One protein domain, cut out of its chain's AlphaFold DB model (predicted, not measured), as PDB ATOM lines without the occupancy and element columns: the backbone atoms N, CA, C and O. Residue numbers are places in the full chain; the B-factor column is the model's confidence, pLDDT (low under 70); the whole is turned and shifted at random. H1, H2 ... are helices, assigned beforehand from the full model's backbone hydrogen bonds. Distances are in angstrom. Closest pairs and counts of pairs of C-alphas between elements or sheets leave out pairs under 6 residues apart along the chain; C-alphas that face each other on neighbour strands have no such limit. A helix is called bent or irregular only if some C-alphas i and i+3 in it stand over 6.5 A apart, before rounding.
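This is residues 39 to 171 of the 175 residues of an uncharacterized protein of Candidatus Bathyarchaeota archaeon (UniProt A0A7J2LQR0). Four helices, H1, H2, H3 and the long H5, form a loose up-and-down bundle, each running against the one before it, and the hairpin of H6 and H7 stands across one side, with H7 packing on H1 and H5. Short H4 makes the corner between H3 and H5. The printed part has 133 residues with seven named helices, H1 to H7, and no named strand; the class is all helix. It is compact, with a radius of gyration of the C-alphas of 14.6 A, and spans 39 by 37 by 27 A.

H5, residues 106 to 128, is 30.6 A long, with a kink of 31 degrees near residue 113; it is only just irregular, C-alphas 112 and 115 being 6.6 A apart. H7, residues 150 to 170, 30.3 A, is also only just irregular, C-alphas 152 and 155 being 6.7 A apart; C-alpha 170 is at (112.961, 74.566, 123.200). H3 is residues 80 to 98, 26.9 A; H6, 130 to 145, 22.6 A; H2, 63 to 75; H4, 100 to 104. H1, residues 39 to 52, begins at C-alpha 39 (123.683, 68.849, 116.052).

The hub H5 touches H7 at a steep tilt of 45 degrees, closest at the C-alphas of Ile 122 and Leu 158, 6.1 A. H5 only just touches H3, with 3 pairs of C-alphas within 8 A, closest Ile 85 and Lys 120, 7.1 A. H2 and H3 form a hairpin, closest C-alphas Thr 63 and Lys 93, 5.3 A. H1 touches H7 at a steep tilt of 61 degrees, closest C-alphas Ala 47 and Ile 162, 4.8 A. H2 and H7 are apart. Every O i to N i+4 pair is within hydrogen-bond range in H1, H3 and H6; the counts are 8 of 9 in H2, 17 of 19 in H5, 14 of 17 in H7 and 0 of 1 in H4, where 2 of 2 O i to N i+3 pairs are.

The C-alphas farthest apart, Ser 101 and Ala 171, are 42.8 A apart. The printed part has no cut, no link is long, and no printed residue is under 70 in pLDDT.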
ATOM      1  N   ARG A  39     124.752  69.767 116.482       93.00
ATOM      2  CA  ARG A  39     123.683  68.849 116.052       93.00
ATOM      3  C   ARG A  39     122.285  69.324 116.433       93.00
ATOM      4  O   ARG A  39     121.366  69.197 115.631       93.00
ATOM      5  N   ILE A  40     122.132  69.892 117.631       92.88
ATOM      6  CA  ILE A  40     120.842  70.387 118.133       92.88
ATOM      7  C   ILE A  40     120.380  71.573 117.282       92.88
ATOM      8  O   ILE A  40     119.243  71.593 116.833       92.88
ATOM      9  N   TYR A  41     121.280  72.511 116.980       94.38
ATOM     10  CA  TYR A  41     120.972  73.652 116.119       94.38
ATOM     11  C   TYR A  41     120.613  73.221 114.690       94.38
ATOM     12  O   TYR A  41     119.553  73.589 114.193       94.38
ATOM     13  N   PHE A  42     121.439  72.390 114.042       94.69
ATOM     14  CA  PHE A  42     121.191  71.964 112.660       94.69
ATOM     15  C   PHE A  42     119.923  71.111 112.517       94.69
ATOM     16  O   PHE A  42     119.178  71.269 111.552       94.69
ATOM     17  N   SER A  43     119.650  70.223 113.479       95.12
ATOM     18  CA  SER A  43     118.390  69.470 113.499       95.12
ATOM     19  C   SER A  43     117.196  70.389 113.757       95.12
ATOM     20  O   SER A  43     116.177  70.247 113.087       95.12
ATOM     21  N   TYR A  44     117.323  71.376 114.644       95.75
ATOM     22  CA  TYR A  44     116.273  72.356 114.907       95.75
ATOM     23  C   TYR A  44     115.912  73.183 113.669       95.75
ATOM     24  O   TYR A  44     114.745  73.193 113.284       95.75
ATOM     25  N   ILE A  45     116.879  73.837 113.013       95.81
ATOM     26  CA  ILE A  45     116.584  74.697 111.853       95.81
ATOM     27  C   ILE A  45     115.961  73.895 110.702       95.81
ATOM     28  O   ILE A  45     115.028  74.364 110.050       95.81
ATOM     29  N   LEU A  46     116.403  72.644 110.510       96.06
ATOM     30  CA  LEU A  46     115.823  71.745 109.518       96.06
ATOM     31  C   LEU A  46     114.402  71.314 109.909       96.06
ATOM     32  O   LEU A  46     113.497  71.333 109.082       96.06
ATOM     33  N   ALA A  47     114.172  70.947 111.169       95.94
ATOM     34  CA  ALA A  47     112.845  70.569 111.649       95.94
ATOM     35  C   ALA A  47     111.853  71.732 111.559       95.94
ATOM     36  O   ALA A  47     110.713  71.541 111.137       95.94
ATOM     37  N   LYS A  48     112.308  72.942 111.895       96.12
ATOM     38  CA  LYS A  48     111.526  74.171 111.806       96.12
ATOM     39  C   LYS A  48     111.056  74.420 110.375       96.12
ATOM     40  O   LYS A  48     109.855  74.546 110.161       96.12
ATOM     41  N   VAL A  49     111.960  74.392 109.391       96.19
ATOM     42  CA  VAL A  49     111.575  74.644 107.993       96.19
ATOM     43  C   VAL A  49     110.683  73.540 107.420       96.19
ATOM     44  O   VAL A  49     109.744  73.818 106.674       96.19
ATOM     45  N   LEU A  50     110.895  72.275 107.798       95.38
ATOM     46  CA  LEU A  50     110.018  71.180 107.365       95.38
ATOM     47  C   LEU A  50     108.607  71.298 107.960       95.38
ATOM     48  O   LEU A  50     107.630  70.970 107.283       95.38
ATOM     49  N   LYS A  51     108.492  71.801 109.193       94.19
ATOM     50  CA  LYS A  51     107.207  72.111 109.822       94.19
ATOM     51  C   LYS A  51     106.533  73.310 109.151       94.19
ATOM     52  O   LYS A  51     105.372  73.212 108.784       94.19
ATOM     53  N   GLU A  52     107.259  74.400 108.912       94.31
ATOM     54  CA  GLU A  52     106.735  75.598 108.234       94.31
ATOM     55  C   GLU A  52     106.245  75.303 106.811       94.31
ATOM     56  O   GLU A  52     105.197  75.790 106.385       94.31
ATOM     57  N   THR A  53     106.963  74.448 106.081       93.19
ATOM     58  CA  THR A  53     106.558  74.025 104.734       93.19
ATOM     59  C   THR A  53     105.388  73.042 104.736       93.19
ATOM     60  O   THR A  53     104.835  72.785 103.666       93.19
ATOM     61  N   ASN A  54     104.964  72.517 105.893       91.75
ATOM     62  CA  ASN A  54     103.919  71.495 106.033       91.75
ATOM     63  C   ASN A  54     104.129  70.301 105.083       91.75
ATOM     64  O   ASN A  54     103.183  69.785 104.482       91.75
ATOM     65  N   ILE A  55     105.385  69.863 104.913       92.12
ATOM     66  CA  ILE A  55     105.730  68.785 103.973       92.12
ATOM     67  C   ILE A  55     104.963  67.491 104.278       92.12
ATOM     68  O   ILE A  55     104.609  66.773 103.349       92.12
ATOM     69  N   LEU A  56     104.678  67.222 105.560       90.31
ATOM     70  CA  LEU A  56     103.974  66.027 106.044       90.31
ATOM     71  C   LEU A  56     102.583  65.874 105.419       90.31
ATOM     72  O   LEU A  56     102.198  64.767 105.034       90.31
ATOM     73  N   ASP A  57     101.867  66.979 105.221       88.00
ATOM     74  CA  ASP A  57     100.475  66.966 104.769       88.00
ATOM     75  C   ASP A  57     100.331  67.334 103.293       88.00
ATOM     76  O   ASP A  57      99.383  66.912 102.629       88.00
ATOM     77  N   LYS A  58     101.315  68.036 102.721       87.12
ATOM     78  CA  LYS A  58     101.277  68.444 101.317       87.12
ATOM     79  C   LYS A  58     101.468  67.271 100.354       87.12
ATOM     80  O   LYS A  58     102.278  66.366 100.546       87.12
ATOM     81  N   ALA A  59     100.711  67.301  99.262       85.38
ATOM     82  CA  ALA A  59     100.889  66.380  98.140       85.38
ATOM     83  C   ALA A  59     102.056  66.787  97.221       85.38
ATOM     84  O   ALA A  59     102.678  65.945  96.581       85.38
ATOM     85  N   SER A  60     102.368  68.082  97.191       87.44
ATOM     86  CA  SER A  60     103.466  68.688  96.441       87.44
ATOM     87  C   SER A  60     103.958  69.929  97.179       87.44
ATOM     88  O   SER A  60     103.145  70.663  97.740       87.44
ATOM     89  N   LEU A  61     105.259  70.190  97.137       88.56
ATOM     90  CA  LEU A  61     105.845  71.427  97.637       88.56
ATOM     91  C   LEU A  61     105.746  72.516  96.564       88.56
ATOM     92  O   LEU A  61     105.850  72.248  95.367       88.56
ATOM     93  N   THR A  62     105.537  73.755  96.990       90.56
ATOM     94  CA  THR A  62     105.638  74.910  96.092       90.56
ATOM     95  C   THR A  62     107.104  75.248  95.821       90.56
ATOM     96  O   THR A  62     108.009  74.808  96.535       90.56
ATOM     97  N   THR A  63     107.361  76.077  94.808       90.25
ATOM     98  CA  THR A  63     108.703  76.629  94.556       90.25
ATOM     99  C   THR A  63     109.247  77.388  95.769       90.25
ATOM    100  O   THR A  63     110.427  77.248  96.083       90.25
ATOM    101  N   LYS A  64     108.377  78.114  96.486       93.00
ATOM    102  CA  LYS A  64     108.703  78.812  97.735       93.00
ATOM    103  C   LYS A  64     109.066  77.839  98.858       93.00
ATOM    104  O   LYS A  64     110.066  78.048  99.534       93.00
ATOM    105  N   ASP A  65     108.304  76.758  99.029       92.69
ATOM    106  CA  ASP A  65     108.624  75.741 100.042       92.69
ATOM    107  C   ASP A  65     109.996  75.097  99.769       92.69
ATOM    108  O   ASP A  65     110.801  74.905 100.680       92.69
ATOM    109  N   ALA A  66     110.282  74.782  98.501       92.12
ATOM    110  CA  ALA A  66     111.567  74.223  98.094       92.12
ATOM    111  C   ALA A  66     112.729  75.205  98.313       92.12
ATOM    112  O   ALA A  66     113.822  74.783  98.685       92.12
ATOM    113  N   GLU A  67     112.499  76.500  98.095       94.44
ATOM    114  CA  GLU A  67     113.470  77.564  98.358       94.44
ATOM    115  C   GLU A  67     113.788  77.699  99.846       94.44
ATOM    116  O   GLU A  67     114.959  77.646 100.204       94.44
ATOM    117  N   MET A  68     112.774  77.717 100.716       95.31
ATOM    118  CA  MET A  68     112.987  77.759 102.168       95.31
ATOM    119  C   MET A  68     113.862  76.594 102.652       95.31
ATOM    120  O   MET A  68     114.791  76.785 103.436       95.31
ATOM    121  N   ILE A  69     113.604  75.377 102.159       94.75
ATOM    122  CA  ILE A  69     114.413  74.204 102.519       94.75
ATOM    123  C   ILE A  69     115.840  74.329 101.962       94.75
ATOM    124  O   ILE A  69     116.800  73.974 102.646       94.75
ATOM    125  N   LEU A  70     116.004  74.833 100.735       95.06
ATOM    126  CA  LEU A  70     117.323  75.064 100.139       95.06
ATOM    127  C   LEU A  70     118.152  76.067 100.934       95.06
ATOM    128  O   LEU A  70     119.345  75.824 101.115       95.06
ATOM    129  N   ASP A  71     117.539  77.147 101.406       95.75
ATOM    130  CA  ASP A  71     118.214  78.189 102.176       95.75
ATOM    131  C   ASP A  71     118.790  77.615 103.470       95.75
ATOM    132  O   ASP A  71     119.990  77.737 103.712       95.75
ATOM    133  N   VAL A  72     117.993  76.838 104.211       95.06
ATOM    134  CA  VAL A  72     118.472  76.133 105.408       95.06
ATOM    135  C   VAL A  72     119.585  75.140 105.069       95.06
ATOM    136  O   VAL A  72     120.603  75.084 105.752       95.06
ATOM    137  N   LEU A  73     119.454  74.368 103.987       93.81
ATOM    138  CA  LEU A  73     120.499  73.423 103.570       93.81
ATOM    139  C   LEU A  73     121.799  74.111 103.125       93.81
ATOM    140  O   LEU A  73     122.847  73.461 103.099       93.81
ATOM    141  N   ASN A  74     121.763  75.391 102.752       93.81
ATOM    142  CA  ASN A  74     122.961  76.159 102.416       93.81
ATOM    143  C   ASN A  74     123.756  76.583 103.658       93.81
ATOM    144  O   ASN A  74     124.961  76.799 103.540       93.81
ATOM    145  N   GLU A  75     123.132  76.624 104.837       93.44
ATOM    146  CA  GLU A  75     123.813  76.871 106.115       93.44
ATOM    147  C   GLU A  75     124.626  75.656 106.594       93.44
ATOM    148  O   GLU A  75     125.516  75.769 107.442       93.44
ATOM    149  N   PHE A  76     124.347  74.469 106.048       93.25
ATOM    150  CA  PHE A  76     124.979  73.232 106.486       93.25
ATOM    151  C   PHE A  76     126.441  73.130 106.017       93.25
ATOM    152  O   PHE A  76     126.784  73.549 104.906       93.25
ATOM    153  N   PRO A  77     127.318  72.482 106.811       91.62
ATOM    154  CA  PRO A  77     128.675  72.164 106.393       91.62
ATOM    155  C   PRO A  77     128.711  71.404 105.068       91.62
ATOM    156  O   PRO A  77     127.861  70.560 104.780       91.62
ATOM    157  N   ASP A  78     129.759  71.662 104.284       89.38
ATOM    158  CA  ASP A  78     129.916  71.084 102.953       89.38
ATOM    159  C   ASP A  78     130.209  69.574 103.015       89.38
ATOM    160  O   ASP A  78     131.363  69.141 103.081       89.38
ATOM    161  N   LEU A  79     129.143  68.778 103.036       89.50
ATOM    162  CA  LEU A  79     129.147  67.317 103.050       89.50
ATOM    163  C   LEU A  79     128.485  66.786 101.783       89.50
ATOM    164  O   LEU A  79     127.550  67.397 101.263       89.50
ATOM    165  N   ASP A  80     128.945  65.640 101.291       87.81
ATOM    166  CA  ASP A  80     128.417  65.053 100.057       87.81
ATOM    167  C   ASP A  80     126.934  64.695 100.189       87.81
ATOM    168  O   ASP A  80     126.163  64.854  99.245       87.81
ATOM    169  N   GLU A  81     126.510  64.274 101.378       87.31
ATOM    170  CA  GLU A  81     125.119  63.983 101.704       87.31
ATOM    171  C   GLU A  81     124.256  65.256 101.610       87.31
ATOM    172  O   GLU A  81     123.235  65.262 100.920       87.31
ATOM    173  N   VAL A  82     124.730  66.372 102.174       90.44
ATOM    174  CA  VAL A  82     124.071  67.689 102.084       90.44
ATOM    175  C   VAL A  82     124.052  68.197 100.637       90.44
ATOM    176  O   VAL A  82     123.040  68.716 100.170       90.44
ATOM    177  N   LYS A  83     125.148  68.040  99.878       90.81
ATOM    178  CA  LYS A  83     125.220  68.415  98.451       90.81
ATOM    179  C   LYS A  83     124.187  67.676  97.612       90.81
ATOM    180  O   LYS A  83     123.518  68.300  96.793       90.81
ATOM    181  N   LYS A  84     124.048  66.363  97.816       90.44
ATOM    182  CA  LYS A  84     123.070  65.540  97.092       90.44
ATOM    183  C   LYS A  84     121.653  66.027  97.353       90.44
ATOM    184  O   LYS A  84     120.899  66.217  96.406       90.44
ATOM    185  N   ILE A  85     121.316  66.295  98.613       91.62
ATOM    186  CA  ILE A  85     119.993  66.806  98.982       91.62
ATOM    187  C   ILE A  85     119.755  68.195  98.375       91.62
ATOM    188  O   ILE A  85     118.723  68.406  97.739       91.62
ATOM    189  N   ARG A  86     120.725  69.116  98.465       92.94
ATOM    190  CA  ARG A  86     120.648  70.424  97.790       92.94
ATOM    191  C   ARG A  86     120.395  70.273  96.289       92.94
ATOM    192  O   ARG A  86     119.559  70.976  95.735       92.94
ATOM    193  N   SER A  87     121.081  69.339  95.628       91.94
ATOM    194  CA  SER A  87     120.870  69.066  94.203       91.94
ATOM    195  C   SER A  87     119.456  68.568  93.910       91.94
ATOM    196  O   SER A  87     118.851  69.025  92.944       91.94
ATOM    197  N   VAL A  88     118.915  67.669  94.738       90.56
ATOM    198  CA  VAL A  88     117.538  67.169  94.594       90.56
ATOM    199  C   VAL A  88     116.538  68.320  94.667       90.56
ATOM    200  O   VAL A  88     115.686  68.428  93.792       90.56
ATOM    201  N   PHE A  89     116.671  69.218  95.645       91.25
ATOM    202  CA  PHE A  89     115.763  70.360  95.756       91.25
ATOM    203  C   PHE A  89     115.937  71.391  94.639       91.25
ATOM    204  O   PHE A  89     114.945  71.966  94.204       91.25
ATOM    205  N   LYS A  90     117.156  71.608  94.129       92.50
ATOM    206  CA  LYS A  90     117.376  72.475  92.958       92.50
ATOM    207  C   LYS A  90     116.666  71.933  91.718       92.50
ATOM    208  O   LYS A  90     115.952  72.681  91.058       92.50
ATOM    209  N   ILE A  91     116.827  70.636  91.445       90.44
ATOM    210  CA  ILE A  91     116.151  69.955  90.332       90.44
ATOM    211  C   ILE A  91     114.636  70.019  90.527       90.44
ATOM    212  O   ILE A  91     113.912  70.370  89.604       90.44
ATOM    213  N   TYR A  92     114.158  69.738  91.740       89.06
ATOM    214  CA  TYR A  92     112.739  69.807  92.069       89.06
ATOM    215  C   TYR A  92     112.154  71.210  91.857       89.06
ATOM    216  O   TYR A  92     111.123  71.344  91.205       89.06
ATOM    217  N   LYS A  93     112.819  72.258  92.363       90.88
ATOM    218  CA  LYS A  93     112.389  73.656  92.207       90.88
ATOM    219  C   LYS A  93     112.284  74.038  90.730       90.88
ATOM    220  O   LYS A  93     111.277  74.624  90.344       90.88
ATOM    221  N   ALA A  94     113.289  73.686  89.923       90.38
ATOM    222  CA  ALA A  94     113.275  73.925  88.480       90.38
ATOM    223  C   ALA A  94     112.122  73.172  87.797       90.38
ATOM    224  O   ALA A  94     111.320  73.777  87.094       90.38
ATOM    225  N   TYR A  95     111.966  71.882  88.102       87.06
ATOM    226  CA  TYR A  95     110.917  71.039  87.530       87.06
ATOM    227  C   TYR A  95     109.500  71.546  87.839       87.06
ATOM    228  O   TYR A  95     108.654  71.591  86.953       87.06
ATOM    229  N   VAL A  96     109.228  71.964  89.080       87.75
ATOM    230  CA  VAL A  96     107.918  72.521  89.464       87.75
ATOM    231  C   VAL A  96     107.664  73.877  88.800       87.75
ATOM    232  O   VAL A  96     106.526  74.168  88.439       87.75
ATOM    233  N   ALA A  97     108.702  74.697  88.615       86.69
ATOM    234  CA  ALA A  97     108.579  75.977  87.921       86.69
ATOM    235  C   ALA A  97     108.265  75.802  86.424       86.69
ATOM    236  O   ALA A  97     107.449  76.541  85.880       86.69
ATOM    237  N   GLU A  98     108.881  74.813  85.773       87.00
ATOM    238  CA  GLU A  98     108.701  74.521  84.343       87.00
ATOM    239  C   GLU A  98     107.414  73.737  84.044       87.00
ATOM    240  O   GLU A  98     106.849  73.853  82.955       87.00
ATOM    241  N   HIS A  99     106.910  72.967  85.011       83.12
ATOM    242  CA  HIS A  99     105.728  72.125  84.841       83.12
ATOM    243  C   HIS A  99     104.681  72.348  85.944       83.12
ATOM    244  O   HIS A  99     104.480  71.468  86.778       83.12
ATOM    245  N   PRO A 100     103.915  73.457  85.930       78.31
ATOM    246  CA  PRO A 100     102.859  73.704  86.923       78.31
ATOM    247  C   PRO A 100     101.774  72.613  86.957       78.31
ATOM    248  O   PRO A 100     101.106  72.408  87.972       78.31
ATOM    249  N   SER A 101     101.617  71.866  85.858       77.56
ATOM    250  CA  SER A 101     100.695  70.733  85.735       77.56
ATOM    251  C   SER A 101     101.009  69.569  86.678       77.56
ATOM    252  O   SER A 101     100.154  68.711  86.880       77.56
ATOM    253  N   VAL A 102     102.181  69.529  87.316       72.75
ATOM    254  CA  VAL A 102     102.533  68.504  88.318       72.75
ATOM    255  C   VAL A 102     101.621  68.541  89.544       72.75
ATOM    256  O   VAL A 102     101.463  67.534  90.230       72.75
ATOM    257  N   HIS A 103     100.966  69.676  89.793       75.12
ATOM    258  CA  HIS A 103      99.943  69.805  90.827       75.12
ATOM    259  C   HIS A 103      98.609  69.136  90.446       75.12
ATOM    260  O   HIS A 103      97.760  68.952  91.316       75.12
ATOM    261  N   ALA A 104      98.425  68.733  89.181       74.44
ATOM    262  CA  ALA A 104      97.209  68.075  88.702       74.44
ATOM    263  C   ALA A 104      97.122  66.585  89.088       74.44
ATOM    264  O   ALA A 104      96.016  66.058  89.178       74.44
ATOM    265  N   ASP A 105      98.251  65.915  89.373       82.00
ATOM    266  CA  ASP A 105      98.274  64.556  89.946       82.00
ATOM    267  C   ASP A 105      98.968  64.536  91.324       82.00
ATOM    268  O   ASP A 105     100.128  64.123  91.469       82.00
ATOM    269  N   PRO A 106      98.253  64.973  92.376       82.31
ATOM    270  CA  PRO A 106      98.806  65.086  93.720       82.31
ATOM    271  C   PRO A 106      99.210  63.732  94.319       82.31
ATOM    272  O   PRO A 106     100.135  63.664  95.129       82.31
ATOM    273  N   ARG A 107      98.551  62.630  93.936       85.50
ATOM    274  CA  ARG A 107      98.859  61.300  94.487       85.50
ATOM    275  C   ARG A 107     100.196  60.798  93.967       85.50
ATOM    276  O   ARG A 107     101.045  60.403  94.767       85.50
ATOM    277  N   THR A 108     100.402  60.869  92.653       86.12
ATOM    278  CA  THR A 108     101.675  60.482  92.040       86.12
ATOM    279  C   THR A 108     102.808  61.372  92.529       86.12
ATOM    280  O   THR A 108     103.881  60.859  92.849       86.12
ATOM    281  N   MET A 109     102.568  62.680  92.666       87.12
ATOM    282  CA  MET A 109     103.564  63.596  93.221       87.12
ATOM    283  C   MET A 109     103.971  63.225  94.643       87.12
ATOM    284  O   MET A 109     105.167  63.147  94.952       87.12
ATOM    285  N   ARG A 110     102.989  62.936  95.499       88.31
ATOM    286  CA  ARG A 110     103.257  62.552  96.880       88.31
ATOM    287  C   ARG A 110     104.080  61.271  96.943       88.31
ATOM    288  O   ARG A 110     105.107  61.233  97.614       88.31
ATOM    289  N   GLU A 111     103.661  60.232  96.223       87.56
ATOM    290  CA  GLU A 111     104.302  58.918  96.293       87.56
ATOM    291  C   GLU A 111     105.680  58.868  95.630       87.56
ATOM    292  O   GLU A 111     106.608  58.295  96.200       87.56
ATOM    293  N   LYS A 112     105.830  59.448  94.433       87.25
ATOM    294  CA  LYS A 112     107.061  59.317  93.641       87.25
ATOM    295  C   LYS A 112     108.120  60.360  93.962       87.25
ATOM    296  O   LYS A 112     109.279  60.131  93.627       87.25
ATOM    297  N   ILE A 113     107.751  61.487  94.574       88.44
ATOM    298  CA  ILE A 113     108.688  62.592  94.810       88.44
ATOM    299  C   ILE A 113     108.718  63.007  96.279       88.44
ATOM    300  O   ILE A 113     109.780  62.941  96.895       88.44
ATOM    301  N   ILE A 114     107.578  63.378  96.871       90.75
ATOM    302  CA  ILE A 114     107.567  63.912  98.244       90.75
ATOM    303  C   ILE A 114     108.002  62.861  99.269       90.75
ATOM    304  O   ILE A 114     108.865  63.146 100.093       90.75
ATOM    305  N   ILE A 115     107.489  61.629  99.201       90.88
ATOM    306  CA  ILE A 115     107.894  60.551 100.118       90.88
ATOM    307  C   ILE A 115     109.401  60.235 100.001       90.88
ATOM    308  O   ILE A 115     110.073  60.149 101.033       90.88
ATOM    309  N   PRO A 116     109.988  60.102  98.794       91.00
ATOM    310  CA  PRO A 116     111.440  60.006  98.650       91.00
ATOM    311  C   PRO A 116     112.214  61.193  99.238       91.00
ATOM    312  O   PRO A 116     113.245  60.973  99.877       91.00
ATOM    313  N   ILE A 117     111.722  62.427  99.087       92.12
ATOM    314  CA  ILE A 117     112.325  63.613  99.714       92.12
ATOM    315  C   ILE A 117     112.269  63.500 101.240       92.12
ATOM    316  O   ILE A 117     113.298  63.663 101.893       92.12
ATOM    317  N   MET A 118     111.115  63.153 101.816       93.81
ATOM    318  CA  MET A 118     110.960  62.934 103.259       93.81
ATOM    319  C   MET A 118     111.944  61.887 103.777       93.81
ATOM    320  O   MET A 118     112.589  62.091 104.801       93.81
ATOM    321  N   ARG A 119     112.132  60.786 103.042       92.81
ATOM    322  CA  ARG A 119     113.126  59.765 103.389       92.81
ATOM    323  C   ARG A 119     114.542  60.337 103.410       92.81
ATOM    324  O   ARG A 119     115.296  60.054 104.336       92.81
ATOM    325  N   LYS A 120     114.902  61.169 102.429       92.62
ATOM    326  CA  LYS A 120     116.196  61.865 102.419       92.62
ATOM    327  C   LYS A 120     116.340  62.870 103.560       92.62
ATOM    328  O   LYS A 120     117.444  63.013 104.076       92.62
ATOM    329  N   MET A 121     115.253  63.499 104.010       93.88
ATOM    330  CA  MET A 121     115.268  64.318 105.229       93.88
ATOM    331  C   MET A 121     115.557  63.469 106.467       93.88
ATOM    332  O   MET A 121     116.423  63.837 107.254       93.88
ATOM    333  N   ILE A 122     114.901  62.312 106.614       94.25
ATOM    334  CA  ILE A 122     115.170  61.372 107.715       94.25
ATOM    335  C   ILE A 122     116.649  60.963 107.714       94.25
ATOM    336  O   ILE A 122     117.306  61.072 108.746       94.25
ATOM    337  N   GLU A 123     117.198  60.562 106.561       92.75
ATOM    338  CA  GLU A 123     118.630  60.245 106.422       92.75
ATOM    339  C   GLU A 123     119.526  61.422 106.849       92.75
ATOM    340  O   GLU A 123     120.550  61.223 107.497       92.75
ATOM    341  N   MET A 124     119.144  62.662 106.535       92.94
ATOM    342  CA  MET A 124     119.895  63.839 106.971       92.94
ATOM    343  C   MET A 124     119.865  63.989 108.497       92.94
ATOM    344  O   MET A 124     120.916  64.167 109.111       92.94
ATOM    345  N   PHE A 125     118.697  63.853 109.130       94.75
ATOM    346  CA  PHE A 125     118.569  63.914 110.590       94.75
ATOM    347  C   PHE A 125     119.427  62.871 111.308       94.75
ATOM    348  O   PHE A 125     120.055  63.193 112.316       94.75
ATOM    349  N   THR A 126     119.504  61.645 110.783       93.31
ATOM    350  CA  THR A 126     120.327  60.591 111.391       93.31
ATOM    351  C   THR A 126     121.829  60.857 111.262       93.31
ATOM    352  O   THR A 126     122.600  60.444 112.130       93.31
ATOM    353  N   ILE A 127     122.258  61.585 110.226       91.31
ATOM    354  CA  ILE A 127     123.647  62.040 110.067       91.31
ATOM    355  C   ILE A 127     123.973  63.179 111.044       91.31
ATOM    356  O   ILE A 127     125.078  63.208 111.597       91.31
ATOM    357  N   ILE A 128     123.031  64.108 111.248       92.00
ATOM    358  CA  ILE A 128     123.187  65.255 112.154       92.00
ATOM    359  C   ILE A 128     123.299  64.777 113.605       92.00
ATOM    360  O   ILE A 128     124.250  65.136 114.302       92.00
ATOM    361  N   ASP A 129     122.339  63.967 114.060       91.06
ATOM    362  CA  ASP A 129     122.179  63.613 115.469       91.06
ATOM    363  C   ASP A 129     122.074  62.084 115.676       91.06
ATOM    364  O   ASP A 129     121.065  61.462 115.318       91.06
ATOM    365  N   PRO A 130     123.073  61.456 116.330       89.38
ATOM    366  CA  PRO A 130     123.054  60.028 116.650       89.38
ATOM    367  C   PRO A 130     121.857  59.577 117.501       89.38
ATOM    368  O   PRO A 130     121.466  58.410 117.464       89.38
ATOM    369  N   GLU A 131     121.258  60.461 118.295       90.75
ATOM    370  CA  GLU A 131     120.065  60.113 119.066       90.75
ATOM    371  C   GLU A 131     118.795  60.097 118.205       90.75
ATOM    372  O   GLU A 131     117.837  59.401 118.553       90.75
ATOM    373  N   LEU A 132     118.774  60.848 117.097       93.00
ATOM    374  CA  LEU A 132     117.727  60.738 116.081       93.00
ATOM    375  C   LEU A 132     117.920  59.462 115.258       93.00
ATOM    376  O   LEU A 132     116.934  58.790 114.976       93.00
ATOM    377  N   TYR A 133     119.166  59.054 114.981       92.56
ATOM    378  CA  TYR A 133     119.454  57.736 114.396       92.56
ATOM    379  C   TYR A 133     118.823  56.601 115.216       92.56
ATOM    380  O   TYR A 133     118.050  55.814 114.676       92.56
ATOM    381  N   LYS A 134     119.063  56.570 116.535       93.12
ATOM    382  CA  LYS A 134     118.483  55.544 117.425       93.12
ATOM    383  C   LYS A 134     116.952  55.549 117.422       93.12
ATOM    384  O   LYS A 134     116.333  54.492 117.527       93.12
ATOM    385  N   LEU A 135     116.336  56.732 117.338       93.38
ATOM    386  CA  LEU A 135     114.881  56.853 117.230       93.38
ATOM    387  C   LEU A 135     114.385  56.227 115.922       93.38
ATOM    388  O   LEU A 135     113.495  55.382 115.957       93.38
ATOM    389  N   VAL A 136     114.971  56.629 114.793       93.62
ATOM    390  CA  VAL A 136     114.587  56.153 113.459       93.62
ATOM    391  C   VAL A 136     114.757  54.640 113.356       93.62
ATOM    392  O   VAL A 136     113.820  53.960 112.959       93.62
ATOM    393  N   GLU A 137     115.894  54.100 113.792       93.19
ATOM    394  CA  GLU A 137     116.179  52.660 113.766       93.19
ATOM    395  C   GLU A 137     115.140  51.853 114.562       93.19
ATOM    396  O   GLU A 137     114.608  50.853 114.074       93.19
ATOM    397  N   LYS A 138     114.785  52.319 115.768       92.88
ATOM    398  CA  LYS A 138     113.757  51.687 116.609       92.88
ATOM    399  C   LYS A 138     112.382  51.693 115.934       92.88
ATOM    400  O   LYS A 138     111.673  50.686 115.968       92.88
ATOM    401  N   GLU A 139     111.995  52.826 115.355       91.31
ATOM    402  CA  GLU A 139     110.704  52.986 114.684       91.31
ATOM    403  C   GLU A 139     110.633  52.141 113.405       91.31
ATOM    404  O   GLU A 139     109.696  51.361 113.234       91.31
ATOM    405  N   GLU A 140     111.648  52.210 112.541       89.00
ATOM    406  CA  GLU A 140     111.715  51.411 111.313       89.00
ATOM    407  C   GLU A 140     111.636  49.911 111.614       89.00
ATOM    408  O   GLU A 140     110.835  49.206 110.993       89.00
ATOM    409  N   ALA A 141     112.374  49.421 112.615       90.50
ATOM    410  CA  ALA A 141     112.325  48.017 113.023       90.50
ATOM    411  C   ALA A 141     110.904  47.573 113.426       90.50
ATOM    412  O   ALA A 141     110.460  46.474 113.070       90.50
ATOM    413  N   MET A 142     110.156  48.433 114.123       90.69
ATOM    414  CA  MET A 142     108.773  48.162 114.519       90.69
ATOM    415  C   MET A 142     107.836  48.062 113.307       90.69
ATOM    416  O   MET A 142     107.024  47.135 113.238       90.69
ATOM    417  N   TYR A 143     107.942  48.978 112.342       88.56
ATOM    418  CA  TYR A 143     107.100  48.967 111.140       88.56
ATOM    419  C   TYR A 143     107.440  47.817 110.187       88.56
ATOM    420  O   TYR A 143     106.526  47.200 109.630       88.56
ATOM    421  N   ILE A 144     108.724  47.471 110.060       86.00
ATOM    422  CA  ILE A 144     109.189  46.311 109.289       86.00
ATOM    423  C   ILE A 144     108.625  45.021 109.890       86.00
ATOM    424  O   ILE A 144     108.041  44.214 109.165       86.00
ATOM    425  N   LYS A 145     108.695  44.852 111.218       89.50
ATOM    426  CA  LYS A 145     108.111  43.691 111.914       89.50
ATOM    427  C   LYS A 145     106.603  43.567 111.669       89.50
ATOM    428  O   LYS A 145     106.089  42.460 111.535       89.50
ATOM    429  N   LYS A 146     105.901  44.698 111.566       88.19
ATOM    430  CA  LYS A 146     104.461  44.768 111.266       88.19
ATOM    431  C   LYS A 146     104.123  44.654 109.769       88.19
ATOM    432  O   LYS A 146     102.950  44.753 109.421       88.19
ATOM    433  N   LYS A 147     105.112  44.451 108.885       87.50
ATOM    434  CA  LYS A 147     104.951  44.383 107.415       87.50
ATOM    435  C   LYS A 147     104.232  45.603 106.815       87.50
ATOM    436  O   LYS A 147     103.516  45.494 105.820       87.50
ATOM    437  N   VAL A 148     104.420  46.779 107.413       85.81
ATOM    438  CA  VAL A 148     103.819  48.029 106.928       85.81
ATOM    439  C   VAL A 148     104.621  48.557 105.735       85.81
ATOM    440  O   VAL A 148     105.851  48.552 105.745       85.81
ATOM    441  N   LYS A 149     103.932  49.027 104.687       81.75
ATOM    442  CA  LYS A 149     104.587  49.588 103.491       81.75
ATOM    443  C   LYS A 149     105.363  50.865 103.836       81.75
ATOM    444  O   LYS A 149     104.836  51.728 104.531       81.75
ATOM    445  N   GLN A 150     106.552  51.036 103.246       75.81
ATOM    446  CA  GLN A 150     107.433  52.197 103.478       75.81
ATOM    447  C   GLN A 150     106.740  53.546 103.312       75.81
ATOM    448  O   GLN A 150     106.855  54.420 104.165       75.81
ATOM    449  N   ARG A 151     105.931  53.676 102.257       76.62
ATOM    450  CA  ARG A 151     105.156  54.891 101.968       76.62
ATOM    451  C   ARG A 151     104.225  55.341 103.102       76.62
ATOM    452  O   ARG A 151     103.841  56.500 103.139       76.62
ATOM    453  N   VAL A 152     103.838  54.430 103.996       78.06
ATOM    454  CA  VAL A 152     102.912  54.724 105.096       78.06
ATOM    455  C   VAL A 152     103.672  55.245 106.311       78.06
ATOM    456  O   VAL A 152     103.255  56.230 106.905       78.06
ATOM    457  N   TYR A 153     104.800  54.623 106.663       86.75
ATOM    458  CA  TYR A 153     105.489  54.944 107.912       86.75
ATOM    459  C   TYR A 153     106.498  56.095 107.800       86.75
ATOM    460  O   TYR A 153     106.825  56.691 108.820       86.75
ATOM    461  N   ILE A 154     106.989  56.437 106.598       90.94
ATOM    462  CA  ILE A 154     107.980  57.520 106.416       90.94
ATOM    463  C   ILE A 154     107.476  58.845 106.999       90.94
ATOM    464  O   ILE A 154     108.212  59.501 107.728       90.94
ATOM    465  N   SER A 155     106.219  59.210 106.726       90.81
ATOM    466  CA  SER A 155     105.631  60.455 107.239       90.81
ATOM    467  C   SER A 155     105.600  60.462 108.770       90.81
ATOM    468  O   SER A 155     106.042  61.424 109.383       90.81
ATOM    469  N   THR A 156     105.178  59.352 109.388       91.75
ATOM    470  CA  THR A 156     105.110  59.208 110.851       91.75
ATOM    471  C   THR A 156     106.488  59.240 111.512       91.75
ATOM    472  O   THR A 156     106.654  59.808 112.587       91.75
ATOM    473  N   ILE A 157     107.503  58.637 110.887       93.81
ATOM    474  CA  ILE A 157     108.877  58.709 111.401       93.81
ATOM    475  C   ILE A 157     109.395  60.143 111.309       93.81
ATOM    476  O   ILE A 157     109.977  60.638 112.273       93.81
ATOM    477  N   LEU A 158     109.178  60.816 110.177       94.75
ATOM    478  CA  LEU A 158     109.622  62.194 109.996       94.75
ATOM    479  C   LEU A 158     108.946  63.142 110.994       94.75
ATOM    480  O   LEU A 158     109.627  63.983 111.568       94.75
ATOM    481  N   GLU A 159     107.652  62.968 111.249       95.25
ATOM    482  CA  GLU A 159     106.904  63.707 112.272       95.25
ATOM    483  C   GLU A 159     107.558  63.576 113.654       95.25
ATOM    484  O   GLU A 159     107.977  64.578 114.235       95.25
ATOM    485  N   LYS A 160     107.790  62.343 114.126       94.69
ATOM    486  CA  LYS A 160     108.467  62.088 115.411       94.69
ATOM    487  C   LYS A 160     109.863  62.709 115.480       94.69
ATOM    488  O   LYS A 160     110.294  63.178 116.533       94.69
ATOM    489  N   VAL A 161     110.600  62.687 114.370       95.62
ATOM    490  CA  VAL A 161     111.938  63.285 114.279       95.62
ATOM    491  C   VAL A 161     111.866  64.812 114.364       95.62
ATOM    492  O   VAL A 161     112.671  65.409 115.083       95.62
ATOM    493  N   ILE A 162     110.902  65.442 113.686       95.62
ATOM    494  CA  ILE A 162     110.656  66.890 113.749       95.62
ATOM    495  C   ILE A 162     110.301  67.297 115.183       95.62
ATOM    496  O   ILE A 162     110.965  68.162 115.747       95.62
ATOM    497  N   GLU A 163     109.327  66.635 115.807       95.50
ATOM    498  CA  GLU A 163     108.899  66.922 117.184       95.50
ATOM    499  C   GLU A 163     110.045  66.787 118.189       95.50
ATOM    500  O   GLU A 163     110.257  67.653 119.045       95.50
ATOM    501  N   LYS A 164     110.843  65.722 118.063       94.44
ATOM    502  CA  LYS A 164     111.994  65.506 118.939       94.44
ATOM    503  C   LYS A 164     113.085  66.558 118.738       94.44
ATOM    504  O   LYS A 164     113.741  66.943 119.700       94.44
ATOM    505  N   SER A 165     113.285  67.024 117.509       94.12
ATOM    506  CA  SER A 165     114.277  68.061 117.209       94.12
ATOM    507  C   SER A 165     113.851  69.426 117.755       94.12
ATOM    508  O   SER A 165     114.673  70.127 118.341       94.12
ATOM    509  N   LEU A 166     112.567  69.778 117.627       93.88
ATOM    510  CA  LEU A 166     112.012  71.029 118.157       93.88
ATOM    511  C   LEU A 166     112.043  71.057 119.690       93.88
ATOM    512  O   LEU A 166     112.618  71.969 120.280       93.88
ATOM    513  N   SER A 167     111.532  70.006 120.336       93.06
ATOM    514  CA  SER A 167     111.467  69.932 121.804       93.06
ATOM    515  C   SER A 167     112.839  69.989 122.481       93.06
ATOM    516  O   SER A 167     112.961  70.540 123.569       93.06
ATOM    517  N   ARG A 168     113.896  69.468 121.847       90.75
ATOM    518  CA  ARG A 168     115.267  69.536 122.383       90.75
ATOM    519  C   ARG A 168     115.882  70.925 122.357       90.75
ATOM    520  O   ARG A 168     116.746  71.203 123.179       90.75
ATOM    521  N   TYR A 169     115.500  71.748 121.389       88.06
ATOM    522  CA  TYR A 169     115.985  73.122 121.299       88.06
ATOM    523  C   TYR A 169     115.186  74.052 122.218       88.06
ATOM    524  O   TYR A 169     115.749  74.977 122.794       88.06
ATOM    525  N   GLU A 170     113.887  73.784 122.372       84.56
ATOM    526  CA  GLU A 170     112.961  74.566 123.200       84.56
ATOM    527  C   GLU A 170     112.999  74.187 124.689       84.56
ATOM    528  O   GLU A 170     112.567  74.973 125.533       84.56
ATOM    529  N   ALA A 171     113.521  73.005 125.037       79.31
ATOM    530  CA  ALA A 171     113.739  72.630 126.427       79.31
ATOM    531  C   ALA A 171     114.701  73.633 127.095       79.31
ATOM    532  O   ALA A 171     115.755  73.930 126.521       79.31
TER     533      ALA A 171